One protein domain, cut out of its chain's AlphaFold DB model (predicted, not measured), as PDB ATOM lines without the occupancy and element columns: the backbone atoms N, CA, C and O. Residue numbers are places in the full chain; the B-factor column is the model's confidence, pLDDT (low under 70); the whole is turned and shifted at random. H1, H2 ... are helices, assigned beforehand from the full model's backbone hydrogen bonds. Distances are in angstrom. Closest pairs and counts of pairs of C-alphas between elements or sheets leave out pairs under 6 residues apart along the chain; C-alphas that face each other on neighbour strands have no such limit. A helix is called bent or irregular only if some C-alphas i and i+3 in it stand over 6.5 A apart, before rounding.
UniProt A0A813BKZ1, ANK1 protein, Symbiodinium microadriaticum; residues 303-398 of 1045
ATOM      1  N   ASN A 303     134.250 119.352 175.190       73.88
ATOM      2  CA  ASN A 303     135.664 119.728 175.227       73.88
ATOM      3  C   ASN A 303     136.412 119.052 176.389       73.88
ATOM      4  O   ASN A 303     137.524 118.546 176.203       73.88
ATOM      5  N   GLU A 304     135.797 118.975 177.572       74.75
ATOM      6  CA  GLU A 304     136.351 118.236 178.712       74.75
ATOM      7  C   GLU A 304     136.395 116.724 178.439       74.75
ATOM      8  O   GLU A 304     137.413 116.085 178.711       74.75
ATOM      9  N   MET A 305     135.329 116.145 177.869       78.50
ATOM     10  CA  MET A 305     135.254 114.704 177.591       78.50
ATOM     11  C   MET A 305     136.242 114.286 176.499       78.50
ATOM     12  O   MET A 305     136.915 113.266 176.634       78.50
ATOM     13  N   PHE A 306     136.399 115.108 175.461       76.44
ATOM     14  CA  PHE A 306     137.416 114.921 174.431       76.44
ATOM     15  C   PHE A 306     138.825 114.987 175.011       76.44
ATOM     16  O   PHE A 306     139.643 114.116 174.724       76.44
ATOM     17  N   THR A 307     139.106 115.966 175.873       75.12
ATOM     18  CA  THR A 307     140.413 116.095 176.536       75.12
ATOM     19  C   THR A 307     140.707 114.896 177.447       75.12
ATOM     20  O   THR A 307     141.831 114.389 177.473       75.12
ATOM     21  N   PHE A 308     139.693 114.394 178.155       75.81
ATOM     22  CA  PHE A 308     139.788 113.194 178.983       75.81
ATOM     23  C   PHE A 308     140.050 111.934 178.142       75.81
ATOM     24  O   PHE A 308     141.041 111.238 178.372       75.81
ATOM     25  N   ASN A 309     139.243 111.677 177.111       76.69
ATOM     26  CA  ASN A 309     139.410 110.527 176.220       76.69
ATOM     27  C   ASN A 309     140.721 110.587 175.414       76.69
ATOM     28  O   ASN A 309     141.358 109.556 175.199       76.69
ATOM     29  N   ALA A 310     141.178 111.783 175.027       73.62
ATOM     30  CA  ALA A 310     142.499 112.006 174.444       73.62
ATOM     31  C   ALA A 310     143.619 111.549 175.388       73.62
ATOM     32  O   ALA A 310     144.530 110.834 174.968       73.62
ATOM     33  N   ALA A 311     143.546 111.935 176.665       73.75
ATOM     34  CA  ALA A 311     144.525 111.540 177.671       73.75
ATOM     35  C   ALA A 311     144.497 110.024 177.941       73.75
ATOM     36  O   ALA A 311     145.560 109.408 178.006       73.75
ATOM     37  N   VAL A 312     143.306 109.414 178.017       74.88
ATOM     38  CA  VAL A 312     143.122 107.956 178.171       74.88
ATOM     39  C   VAL A 312     143.704 107.182 176.980       74.88
ATOM     40  O   VAL A 312     144.331 106.145 177.175       74.88
ATOM     41  N   MET A 313     143.585 107.707 175.757       73.62
ATOM     42  CA  MET A 313     144.189 107.127 174.546       73.62
ATOM     43  C   MET A 313     145.675 107.488 174.340       73.62
ATOM     44  O   MET A 313     146.236 107.205 173.283       73.62
ATOM     45  N   GLY A 314     146.340 108.094 175.330       68.56
ATOM     46  CA  GLY A 314     147.783 108.371 175.294       68.56
ATOM     47  C   GLY A 314     148.199 109.637 174.530       68.56
ATOM     48  O   GLY A 314     149.392 109.880 174.356       68.56
ATOM     49  N   PHE A 315     147.255 110.485 174.112       67.94
ATOM     50  CA  PHE A 315     147.528 111.732 173.383       67.94
ATOM     51  C   PHE A 315     147.793 112.952 174.289       67.94
ATOM     52  O   PHE A 315     147.844 114.082 173.805       67.94
ATOM     53  N   SER A 316     147.992 112.759 175.597       57.03
ATOM     54  CA  SER A 316     148.138 113.835 176.597       57.03
ATOM     55  C   SER A 316     149.233 114.870 176.283       57.03
ATOM     56  O   SER A 316     149.073 116.048 176.592       57.03
ATOM     57  N   ASN A 317     150.310 114.471 175.599       54.66
ATOM     58  CA  ASN A 317     151.395 115.369 175.175       54.66
ATOM     59  C   ASN A 317     151.074 116.195 173.907       54.66
ATOM     60  O   ASN A 317     151.928 116.937 173.429       54.66
ATOM     61  N   SER A 318     149.883 116.044 173.315       56.75
ATOM     62  CA  SER A 318     149.532 116.555 171.977       56.75
ATOM     63  C   SER A 318     148.399 117.596 171.955       56.75
ATOM     64  O   SER A 318     147.909 117.956 170.885       56.75
ATOM     65  N   LEU A 319     148.020 118.139 173.117       57.03
ATOM     66  CA  LEU A 319     146.903 119.085 173.287       57.03
ATOM     67  C   LEU A 319     146.978 120.345 172.394       57.03
ATOM     68  O   LEU A 319     145.955 120.948 172.081       57.03
ATOM     69  N   ALA A 320     148.177 120.728 171.940       56.91
ATOM     70  CA  ALA A 320     148.404 121.933 171.141       56.91
ATOM     71  C   ALA A 320     147.691 121.946 169.771       56.91
ATOM     72  O   ALA A 320     147.311 123.022 169.316       56.91
ATOM     73  N   TRP A 321     147.486 120.790 169.120       61.41
ATOM     74  CA  TRP A 321     146.678 120.712 167.887       61.41
ATOM     75  C   TRP A 321     145.210 120.357 168.160       61.41
ATOM     76  O   TRP A 321     144.356 120.619 167.317       61.41
ATOM     77  N   MET A 322     144.902 119.815 169.343       64.12
ATOM     78  CA  MET A 322     143.554 119.387 169.728       64.12
ATOM     79  C   MET A 322     142.602 120.559 169.966       64.12
ATOM     80  O   MET A 322     141.497 120.552 169.430       64.12
ATOM     81  N   ASN A 323     143.030 121.593 170.697       66.56
ATOM     82  CA  ASN A 323     142.190 122.777 170.917       66.56
ATOM     83  C   ASN A 323     141.790 123.449 169.580       66.56
ATOM     84  O   ASN A 323     140.608 123.726 169.389       66.56
ATOM     85  N   PRO A 324     142.704 123.608 168.592       63.41
ATOM     86  CA  PRO A 324     142.338 124.049 167.252       63.41
ATOM     87  C   PRO A 324     141.213 123.279 166.551       63.41
ATOM     88  O   PRO A 324     140.435 123.893 165.820       63.41
ATOM     89  N   VAL A 325     141.125 121.964 166.770       66.88
ATOM     90  CA  VAL A 325     140.037 121.123 166.252       66.88
ATOM     91  C   VAL A 325     138.740 121.415 166.984       66.88
ATOM     92  O   VAL A 325     137.720 121.627 166.338       66.88
ATOM     93  N   LEU A 326     138.779 121.421 168.319       69.31
ATOM     94  CA  LEU A 326     137.590 121.548 169.158       69.31
ATOM     95  C   LEU A 326     136.791 122.814 168.843       69.31
ATOM     96  O   LEU A 326     135.606 122.706 168.541       69.31
ATOM     97  N   ASP A 327     137.436 123.985 168.798       66.94
ATOM     98  CA  ASP A 327     136.701 125.236 168.541       66.94
ATOM     99  C   ASP A 327     136.222 125.383 167.079       66.94
ATOM    100  O   ASP A 327     135.492 126.321 166.770       66.94
ATOM    101  N   GLN A 328     136.635 124.494 166.165       72.56
ATOM    102  CA  GLN A 328     136.203 124.509 164.759       72.56
ATOM    103  C   GLN A 328     135.220 123.370 164.424       72.56
ATOM    104  O   GLN A 328     134.507 123.435 163.423       72.56
ATOM    105  N   PHE A 329     135.134 122.344 165.275       75.75
ATOM    106  CA  PHE A 329     134.309 121.161 165.041       75.75
ATOM    107  C   PHE A 329     132.810 121.468 165.065       75.75
ATOM    108  O   PHE A 329     132.089 120.995 164.191       75.75
ATOM    109  N   GLU A 330     132.352 122.329 165.980       78.06
ATOM    110  CA  GLU A 330     130.967 122.824 166.000       78.06
ATOM    111  C   GLU A 330     130.576 123.449 164.654       78.06
ATOM    112  O   GLU A 330     129.552 123.095 164.071       78.06
ATOM    113  N   ALA A 331     131.432 124.321 164.109       75.19
ATOM    114  CA  ALA A 331     131.194 124.962 162.821       75.19
ATOM    115  C   ALA A 331     131.160 123.949 161.664       75.19
ATOM    116  O   ALA A 331     130.351 124.105 160.753       75.19
ATOM    117  N   MET A 332     131.982 122.896 161.698       78.12
ATOM    118  CA  MET A 332     131.936 121.833 160.688       78.12
ATOM    119  C   MET A 332     130.648 121.007 160.765       78.12
ATOM    120  O   MET A 332     130.051 120.723 159.732       78.12
ATOM    121  N   VAL A 333     130.212 120.624 161.968       78.38
ATOM    122  CA  VAL A 333     129.018 119.785 162.166       78.38
ATOM    123  C   VAL A 333     127.746 120.560 161.827       78.38
ATOM    124  O   VAL A 333     126.927 120.083 161.045       78.38
ATOM    125  N   MET A 334     127.610 121.790 162.328       76.75
ATOM    126  CA  MET A 334     126.434 122.631 162.073       76.75
ATOM    127  C   MET A 334     126.314 123.081 160.608       76.75
ATOM    128  O   MET A 334     125.234 123.479 160.185       76.75
ATOM    129  N   ASN A 335     127.393 123.000 159.820       74.50
ATOM    130  CA  ASN A 335     127.390 123.288 158.383       74.50
ATOM    131  C   ASN A 335     127.613 122.034 157.518       74.50
ATOM    132  O   ASN A 335     127.964 122.164 156.346       74.50
ATOM    133  N   ALA A 336     127.411 120.827 158.059       73.25
ATOM    134  CA  ALA A 336     127.701 119.579 157.353       73.25
ATOM    135  C   ALA A 336     126.912 119.418 156.036       73.25
ATOM    136  O   ALA A 336     127.456 118.887 155.068       73.25
ATOM    137  N   ALA A 337     125.666 119.908 155.984       66.44
ATOM    138  CA  ALA A 337     124.829 119.905 154.778       66.44
ATOM    139  C   ALA A 337     125.308 120.905 153.705       66.44
ATOM    140  O   ALA A 337     125.095 120.700 152.512       66.44
ATOM    141  N   ASN A 338     126.018 121.965 154.104       69.75
ATOM    142  CA  ASN A 338     126.508 122.998 153.200       69.75
ATOM    143  C   ASN A 338     127.929 122.656 152.727       69.75
ATOM    144  O   ASN A 338     128.926 123.056 153.333       69.75
ATOM    145  N   SER A 339     128.022 121.928 151.613       66.88
ATOM    146  CA  SER A 339     129.287 121.426 151.055       66.88
ATOM    147  C   SER A 339     130.362 122.507 150.853       66.88
ATOM    148  O   SER A 339     131.536 122.266 151.140       66.88
ATOM    149  N   TYR A 340     129.981 123.720 150.437       67.38
ATOM    150  CA  TYR A 340     130.903 124.852 150.290       67.38
ATOM    151  C   TYR A 340     131.437 125.358 151.633       67.38
ATOM    152  O   TYR A 340     132.635 125.629 151.750       67.38
ATOM    153  N   ARG A 341     130.573 125.490 152.648       71.62
ATOM    154  CA  ARG A 341     130.986 125.947 153.979       71.62
ATOM    155  C   ARG A 341     131.814 124.883 154.693       71.62
ATOM    156  O   ARG A 341     132.859 125.222 155.242       71.62
ATOM    157  N   LEU A 342     131.416 123.614 154.610       75.56
ATOM    158  CA  LEU A 342     132.202 122.491 155.117       75.56
ATOM    159  C   LEU A 342     133.584 122.433 154.450       75.56
ATOM    160  O   LEU A 342     134.583 122.247 155.140       75.56
ATOM    161  N   GLN A 343     133.669 122.666 153.133       74.50
ATOM    162  CA  GLN A 343     134.955 122.750 152.438       74.50
ATOM    163  C   GLN A 343     135.818 123.904 152.954       74.50
ATOM    164  O   GLN A 343     137.018 123.717 153.112       74.50
ATOM    165  N   GLU A 344     135.245 125.079 153.219       75.81
ATOM    166  CA  GLU A 344     136.002 126.206 153.768       75.81
ATOM    167  C   GLU A 344     136.544 125.902 155.174       75.81
ATOM    168  O   GLU A 344     137.726 126.131 155.430       75.81
ATOM    169  N   GLU A 345     135.726 125.316 156.057       77.25
ATOM    170  CA  GLU A 345     136.190 124.880 157.379       77.25
ATOM    171  C   GLU A 345     137.289 123.813 157.253       77.25
ATOM    172  O   GLU A 345     138.319 123.923 157.913       77.25
ATOM    173  N   CYS A 346     137.143 122.833 156.351       76.69
ATOM    174  CA  CYS A 346     138.188 121.851 156.050       76.69
ATOM    175  C   CYS A 346     139.465 122.485 155.474       76.69
ATOM    176  O   CYS A 346     140.559 122.073 155.859       76.69
ATOM    177  N   ASP A 347     139.362 123.473 154.579       75.88
ATOM    178  CA  ASP A 347     140.505 124.180 153.989       75.88
ATOM    179  C   ASP A 347     141.275 124.946 155.087       75.88
ATOM    180  O   ASP A 347     142.493 124.788 155.199       75.88
ATOM    181  N   VAL A 348     140.582 125.691 155.962       76.56
ATOM    182  CA  VAL A 348     141.188 126.386 157.117       76.56
ATOM    183  C   VAL A 348     141.795 125.390 158.108       76.56
ATOM    184  O   VAL A 348     142.933 125.558 158.544       76.56
ATOM    185  N   LEU A 349     141.065 124.333 158.453       76.06
ATOM    186  CA  LEU A 349     141.486 123.346 159.442       76.06
ATOM    187  C   LEU A 349     142.664 122.487 158.938       76.06
ATOM    188  O   LEU A 349     143.543 122.104 159.712       76.06
ATOM    189  N   SER A 350     142.762 122.245 157.626       73.69
ATOM    190  CA  SER A 350     143.878 121.514 157.008       73.69
ATOM    191  C   SER A 350     145.243 122.206 157.164       73.69
ATOM    192  O   SER A 350     146.276 121.535 157.055       73.69
ATOM    193  N   LEU A 351     145.259 123.504 157.504       67.25
ATOM    194  CA  LEU A 351     146.458 124.263 157.881       67.25
ATOM    195  C   LEU A 351     147.029 123.861 159.254       67.25
ATOM    196  O   LEU A 351     148.165 124.217 159.560       67.25
ATOM    197  N   VAL A 352     146.277 123.119 160.080       66.31
ATOM    198  CA  VAL A 352     146.582 122.924 161.511       66.31
ATOM    199  C   VAL A 352     146.865 121.456 161.902       66.31
ATOM    200  O   VAL A 352     147.263 121.184 163.033       66.31
ATOM    201  N   LEU A 353     146.696 120.481 160.997       66.69
ATOM    202  CA  LEU A 353     146.285 119.126 161.408       66.69
ATOM    203  C   LEU A 353     147.185 117.898 161.193       66.69
ATOM    204  O   LEU A 353     147.916 117.783 160.207       66.69
ATOM    205  N   VAL A 354     146.960 116.900 162.074       51.88
ATOM    206  CA  VAL A 354     147.232 115.453 161.906       51.88
ATOM    207  C   VAL A 354     146.195 114.587 162.684       51.88
ATOM    208  O   VAL A 354     146.081 114.744 163.888       51.88
ATOM    209  N   LYS A 355     145.489 113.663 161.990       55.03
ATOM    210  CA  LYS A 355     144.686 112.466 162.424       55.03
ATOM    211  C   LYS A 355     144.099 112.357 163.861       55.03
ATOM    212  O   LYS A 355     144.860 112.191 164.807       55.03
ATOM    213  N   TYR A 356     142.763 112.228 164.006       64.12
ATOM    214  CA  TYR A 356     142.108 112.108 165.337       64.12
ATOM    215  C   TYR A 356     140.677 111.497 165.423       64.12
ATOM    216  O   TYR A 356     140.047 111.600 166.478       64.12
ATOM    217  N   LYS A 357     140.178 110.790 164.388       67.62
ATOM    218  CA  LYS A 357     138.829 110.150 164.329       67.62
ATOM    219  C   LYS A 357     138.363 109.489 165.638       67.62
ATOM    220  O   LYS A 357     137.263 109.745 166.125       67.62
ATOM    221  N   ALA A 358     139.209 108.625 166.202       64.44
ATOM    222  CA  ALA A 358     138.850 107.750 167.320       64.44
ATOM    223  C   ALA A 358     138.499 108.509 168.612       64.44
ATOM    224  O   ALA A 358     137.617 108.079 169.354       64.44
ATOM    225  N   VAL A 359     139.148 109.653 168.862       72.06
ATOM    226  CA  VAL A 359     138.944 110.439 170.089       72.06
ATOM    227  C   VAL A 359     137.593 111.159 170.070       72.06
ATOM    228  O   VAL A 359     136.924 111.242 171.098       72.06
ATOM    229  N   MET A 360     137.148 111.622 168.897       73.56
ATOM    230  CA  MET A 360     135.861 112.311 168.744       73.56
ATOM    231  C   MET A 360     134.687 111.363 168.981       73.56
ATOM    232  O   MET A 360     133.859 111.625 169.852       73.56
ATOM    233  N   LEU A 361     134.667 110.223 168.282       74.75
ATOM    234  CA  LEU A 361     133.598 109.226 168.406       74.75
ATOM    235  C   LEU A 361     133.494 108.662 169.830       74.75
ATOM    236  O   LEU A 361     132.396 108.542 170.361       74.75
ATOM    237  N   ALA A 362     134.626 108.382 170.490       74.44
ATOM    238  CA  ALA A 362     134.625 107.969 171.895       74.44
ATOM    239  C   ALA A 362     133.963 109.010 172.817       74.44
ATOM    240  O   ALA A 362     133.262 108.644 173.753       74.44
ATOM    241  N   SER A 363     134.147 110.300 172.535       77.38
ATOM    242  CA  SER A 363     133.678 111.393 173.396       77.38
ATOM    243  C   SER A 363     132.204 111.723 173.207       77.38
ATOM    244  O   SER A 363     131.530 112.023 174.188       77.38
ATOM    245  N   LEU A 364     131.683 111.586 171.983       77.19
ATOM    246  CA  LEU A 364     130.244 111.661 171.723       77.19
ATOM    247  C   LEU A 364     129.499 110.501 172.407       77.19
ATOM    248  O   LEU A 364     128.549 110.743 173.152       77.19
ATOM    249  N   ARG A 365     129.998 109.262 172.260       78.25
ATOM    250  CA  ARG A 365     129.470 108.068 172.955       78.25
ATOM    251  C   ARG A 365     129.397 108.254 174.472       78.25
ATOM    252  O   ARG A 365     128.408 107.870 175.087       78.25
ATOM    253  N   SER A 366     130.435 108.837 175.078       78.50
ATOM    254  CA  SER A 366     130.490 109.068 176.528       78.50
ATOM    255  C   SER A 366     129.498 110.123 177.032       78.50
ATOM    256  O   SER A 366     129.140 110.071 178.207       78.50
ATOM    257  N   LEU A 367     129.074 111.077 176.195       74.56
ATOM    258  CA  LEU A 367     128.209 112.192 176.606       74.56
ATOM    259  C   LEU A 367     126.728 111.981 176.303       74.56
ATOM    260  O   LEU A 367     125.895 112.461 177.068       74.56
ATOM    261  N   VAL A 368     126.384 111.251 175.236       73.50
ATOM    262  CA  VAL A 368     124.976 111.044 174.841       73.50
ATOM    263  C   VAL A 368     124.532 109.569 174.795       73.50
ATOM    264  O   VAL A 368     123.784 109.175 173.898       73.50
ATOM    265  N   PRO A 369     124.895 108.723 175.787       68.56
ATOM    266  CA  PRO A 369     124.638 107.277 175.748       68.56
ATOM    267  C   PRO A 369     123.148 106.892 175.741       68.56
ATOM    268  O   PRO A 369     122.829 105.735 175.502       68.56
ATOM    269  N   LYS A 370     122.234 107.834 176.017       66.25
ATOM    270  CA  LYS A 370     120.779 107.603 176.006       66.25
ATOM    271  C   LYS A 370     120.146 107.623 174.611       66.25
ATOM    272  O   LYS A 370     119.093 107.022 174.451       66.25
ATOM    273  N   ILE A 371     120.748 108.322 173.645       69.56
ATOM    274  CA  ILE A 371     120.231 108.422 172.262       69.56
ATOM    275  C   ILE A 371     121.169 107.780 171.233       69.56
ATOM    276  O   ILE A 371     120.794 107.600 170.082       69.56
ATOM    277  N   TRP A 372     122.397 107.431 171.632       77.19
ATOM    278  CA  TRP A 372     123.428 106.935 170.726       77.19
ATOM    279  C   TRP A 372     123.132 105.513 170.213       77.19
ATOM    280  O   TRP A 372     123.437 104.523 170.880       77.19
ATOM    281  N   GLY A 373     122.553 105.424 169.014       80.12
ATOM    282  CA  GLY A 373     122.236 104.171 168.316       80.12
ATOM    283  C   GLY A 373     123.167 103.834 167.141       80.12
ATOM    284  O   GLY A 373     124.151 104.524 166.871       80.12
ATOM    285  N   VAL A 374     122.826 102.782 166.389       79.81
ATOM    286  CA  VAL A 374     123.587 102.348 165.196       79.81
ATOM    287  C   VAL A 374     123.571 103.415 164.092       79.81
ATOM    288  O   VAL A 374     124.598 103.681 163.476       79.81
ATOM    289  N   GLU A 375     122.446 104.100 163.892       75.19
ATOM    290  CA  GLU A 375     122.326 105.218 162.942       75.19
ATOM    291  C   GLU A 375     123.265 106.382 163.282       75.19
ATOM    292  O   GLU A 375     123.830 107.011 162.386       75.19
ATOM    293  N   HIS A 376     123.509 106.630 164.576       79.50
ATOM    294  CA  HIS A 376     124.446 107.660 165.024       79.50
ATOM    295  C   HIS A 376     125.888 107.283 164.654       79.50
ATOM    296  O   HIS A 376     126.628 108.126 164.146       79.50
ATOM    297  N   GLU A 377     126.279 106.016 164.832       80.69
ATOM    298  CA  GLU A 377     127.578 105.512 164.360       80.69
ATOM    299  C   GLU A 377     127.749 105.689 162.853       80.69
ATOM    300  O   GLU A 377     128.791 106.178 162.410       80.69
ATOM    301  N   VAL A 378     126.732 105.326 162.066       79.88
ATOM    302  CA  VAL A 378     126.758 105.446 160.603       79.88
ATOM    303  C   VAL A 378     126.877 106.913 160.185       79.88
ATOM    304  O   VAL A 378     127.767 107.243 159.400       79.88
ATOM    305  N   ALA A 379     126.053 107.805 160.741       79.38
ATOM    306  CA  ALA A 379     126.052 109.228 160.408       79.38
ATOM    307  C   ALA A 379     127.380 109.921 160.773       79.38
ATOM    308  O   ALA A 379     127.982 110.585 159.924       79.38
ATOM    309  N   TRP A 380     127.886 109.722 161.996       82.44
ATOM    310  CA  TRP A 380     129.151 110.323 162.444       82.44
ATOM    311  C   TRP A 380     130.381 109.728 161.754       82.44
ATOM    312  O   TRP A 380     131.324 110.461 161.447       82.44
ATOM    313  N   THR A 381     130.378 108.425 161.458       80.75
ATOM    314  CA  THR A 381     131.454 107.783 160.687       80.75
ATOM    315  C   THR A 381     131.482 108.312 159.255       80.75
ATOM    316  O   THR A 381     132.548 108.704 158.783       80.75
ATOM    317  N   TRP A 382     130.321 108.417 158.599       82.00
ATOM    318  CA  TRP A 382     130.175 108.968 157.248       82.00
ATOM    319  C   TRP A 382     130.622 110.436 157.158       82.00
ATOM    320  O   TRP A 382     131.443 110.780 156.306       82.00
ATOM    321  N   PHE A 383     130.157 111.296 158.074       80.19
ATOM    322  CA  PHE A 383     130.573 112.703 158.142       80.19
ATOM    323  C   PHE A 383     132.088 112.837 158.321       80.19
ATOM    324  O   PHE A 383     132.745 113.644 157.651       80.19
ATOM    325  N   TRP A 384     132.658 112.007 159.195       77.25
ATOM    326  CA  TRP A 384     134.092 111.995 159.410       77.25
ATOM    327  C   TRP A 384     134.867 111.507 158.177       77.25
ATOM    328  O   TRP A 384     135.852 112.128 157.793       77.25
ATOM    329  N   ASP A 385     134.445 110.428 157.516       76.38
ATOM    330  CA  ASP A 385     135.157 109.913 156.337       76.38
ATOM    331  C   ASP A 385     135.050 110.854 155.124       76.38
ATOM    332  O   ASP A 385     135.945 110.884 154.274       76.38
ATOM    333  N   ASN A 386     134.021 111.700 155.063       73.19
ATOM    334  CA  ASN A 386     133.949 112.811 154.113       73.19
ATOM    335  C   ASN A 386     134.955 113.918 154.457       73.19
ATOM    336  O   ASN A 386     135.803 114.267 153.631       73.19
ATOM    337  N   THR A 387     134.920 114.427 155.688       76.25
ATOM    338  CA  THR A 387     135.814 115.511 156.128       76.25
ATOM    339  C   THR A 387     137.287 115.090 156.145       76.25
ATOM    340  O   THR A 387     138.146 115.853 155.702       76.25
ATOM    341  N   GLU A 388     137.613 113.853 156.531       75.19
ATOM    342  CA  GLU A 388     138.976 113.312 156.464       75.19
ATOM    343  C   GLU A 388     139.473 113.174 155.018       75.19
ATOM    344  O   GLU A 388     140.641 113.479 154.757       75.19
ATOM    345  N   ARG A 389     138.619 112.777 154.057       74.50
ATOM    346  CA  ARG A 389     138.974 112.776 152.623       74.50
ATOM    347  C   ARG A 389     139.294 114.190 152.127       74.50
ATOM    348  O   ARG A 389     140.325 114.384 151.478       74.50
ATOM    349  N   MET A 390     138.467 115.177 152.479       74.00
ATOM    350  CA  MET A 390     138.668 116.585 152.105       74.00
ATOM    351  C   MET A 390     139.962 117.157 152.705       74.00
ATOM    352  O   MET A 390     140.787 117.709 151.976       74.00
ATOM    353  N   ILE A 391     140.196 116.951 154.006       74.44
ATOM    354  CA  ILE A 391     141.400 117.421 154.708       74.44
ATOM    355  C   ILE A 391     142.661 116.749 154.141       74.44
ATOM    356  O   ILE A 391     143.614 117.443 153.785       74.44
ATOM    357  N   LYS A 392     142.673 115.414 153.974       73.50
ATOM    358  CA  LYS A 392     143.830 114.677 153.422       73.50
ATOM    359  C   LYS A 392     144.254 115.182 152.042       73.50
ATOM    360  O   LYS A 392     145.457 115.293 151.797       73.50
ATOM    361  N   ARG A 393     143.291 115.509 151.168       73.06
ATOM    362  CA  ARG A 393     143.545 116.052 149.821       73.06
ATOM    363  C   ARG A 393     144.345 117.362 149.866       73.06
ATOM    364  O   ARG A 393     145.190 117.574 149.001       73.06
ATOM    365  N   GLN A 394     144.123 118.203 150.879       69.50
ATOM    366  CA  GLN A 394     144.810 119.491 151.041       69.50
ATOM    367  C   GLN A 394     146.120 119.376 151.846       69.50
ATOM    368  O   GLN A 394     147.160 119.906 151.440       69.50
ATOM    369  N   THR A 395     146.114 118.645 152.970       66.31
ATOM    370  CA  THR A 395     147.248 118.571 153.916       66.31
ATOM    371  C   THR A 395     148.545 118.054 153.279       66.31
ATOM    372  O   THR A 395     149.630 118.462 153.701       66.31
ATOM    373  N   ALA A 396     148.459 117.210 152.244       63.78
ATOM    374  CA  ALA A 396     149.624 116.718 151.502       63.78
ATOM    375  C   ALA A 396     150.472 117.849 150.879       63.78
ATOM    376  O   ALA A 396     151.701 117.768 150.877       63.78
ATOM    377  N   ASN A 397     149.832 118.926 150.408       69.81
ATOM    378  CA  ASN A 397     150.495 120.019 149.692       69.81
ATOM    379  C   ASN A 397     150.826 121.223 150.588       69.81
ATOM    380  O   ASN A 397     151.850 121.880 150.388       69.81
ATOM    381  N   ILE A 398     150.022 121.479 151.626       75.56
ATOM    382  CA  ILE A 398     150.119 122.670 152.492       75.56
ATOM    383  C   ILE A 398     151.503 122.869 153.128       75.56
ATOM    384  O   ILE A 398     152.044 123.975 153.096       75.56
TER     385      ILE A 398
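What this domain is: This is residues 303 to 398 of the 1045 residues of the protein "ANK1 protein" of Symbiodinium microadriaticum (UniProt A0A813BKZ1). Five helices make a nearly closed ring of few contacts: H1, H2 and H3 fold back on one another in zigzag along one side, and the long H5, with H4, makes the other side. H4 crosses H1 at one end of the ring, H3 crosses H5 toward the other end, and H2 passes near H5. The printed part has 96 residues with five named helices, H1 to H5 in order along the chain, and no named strand; the class is all helix. The whole is compact, with a radius of gyration of the C-alphas of 13.4 A and spans of 37 by 33 by 18 A.

Where its parts are: H1 is residues 303 to 312, beginning at C-alpha 303 at (135.664, 119.728, 175.227). H2 is residues 316 to 334, 27.6 A from first to last C-alpha, with a kink of 48 degrees near residue 323. H2 is irregular: C-alphas 317 and 320 are 8.3 A apart, and its line is a rough one. H3 is residues 339 to 349, and H4 is residues 357 to 367, beginning at C-alpha 357 at (138.829, 110.150, 164.329). H5, residues 374 to 398, is 35.8 A long from first to last C-alpha and ends at C-alpha 398 at (150.119, 122.670, 152.492). H5 has a kink of 27 degrees near residue 391; it is neither bent nor irregular, but only just: C-alphas 393 and 396 are 6.3 A apart.

How they stand to each other: H1 and H2, a helical hairpin, only just touch, with 3 pairs of C-alphas within 8 A; the closest C-alphas are those of Ala 310 and Ser 316, 6.3 A apart. H2 and H3 form a second helical hairpin, at a shallow tilt of 18 degrees, opposite ways. H2 touches H3 with residues 324 to 332 alone, closest at the C-alphas of Met 332 and Leu 342, 5.6 A apart. H3 touches H5 at a steep tilt of 58 degrees, the same way, closest at the C-alphas of Cys 346 and Ile 391, 5.6 A apart; residues 387 to 394 alone of H5 take part. H1 touches H4 at a steep tilt of 61 degrees, opposite ways, closest at the C-alphas of Phe 306 and Ser 363, 5.2 A apart. H4 and H5 are close but not clearly touching: their closest C-alphas, those of Lys 357 and Trp 384, are 7.1 A apart. H2 and H5 are near each other, while H2 and H4 are apart, as are H1 and H5. Every O i to N i+4 pair is within hydrogen-bond range in H1, H3 and H4; in H5 it is 18 of 21, and in H2 7 of 15, beside 9 of 16 O i to N i+3 pairs.

The domain as a whole: The two C-alphas farthest apart are those of Lys 370 and Asn 397, at 41.6 A. The printed part has no cut. The links H1 to H2 and H2 to H3 are tight, those from H3 to H4 and from H4 to H5 are short, and no link is long. The mean pLDDT of the printed part is 72.1; 33 residues are under 70, namely 314 to 327, 337 to 340, 351 to 358, 369 to 371 and 394 to 397.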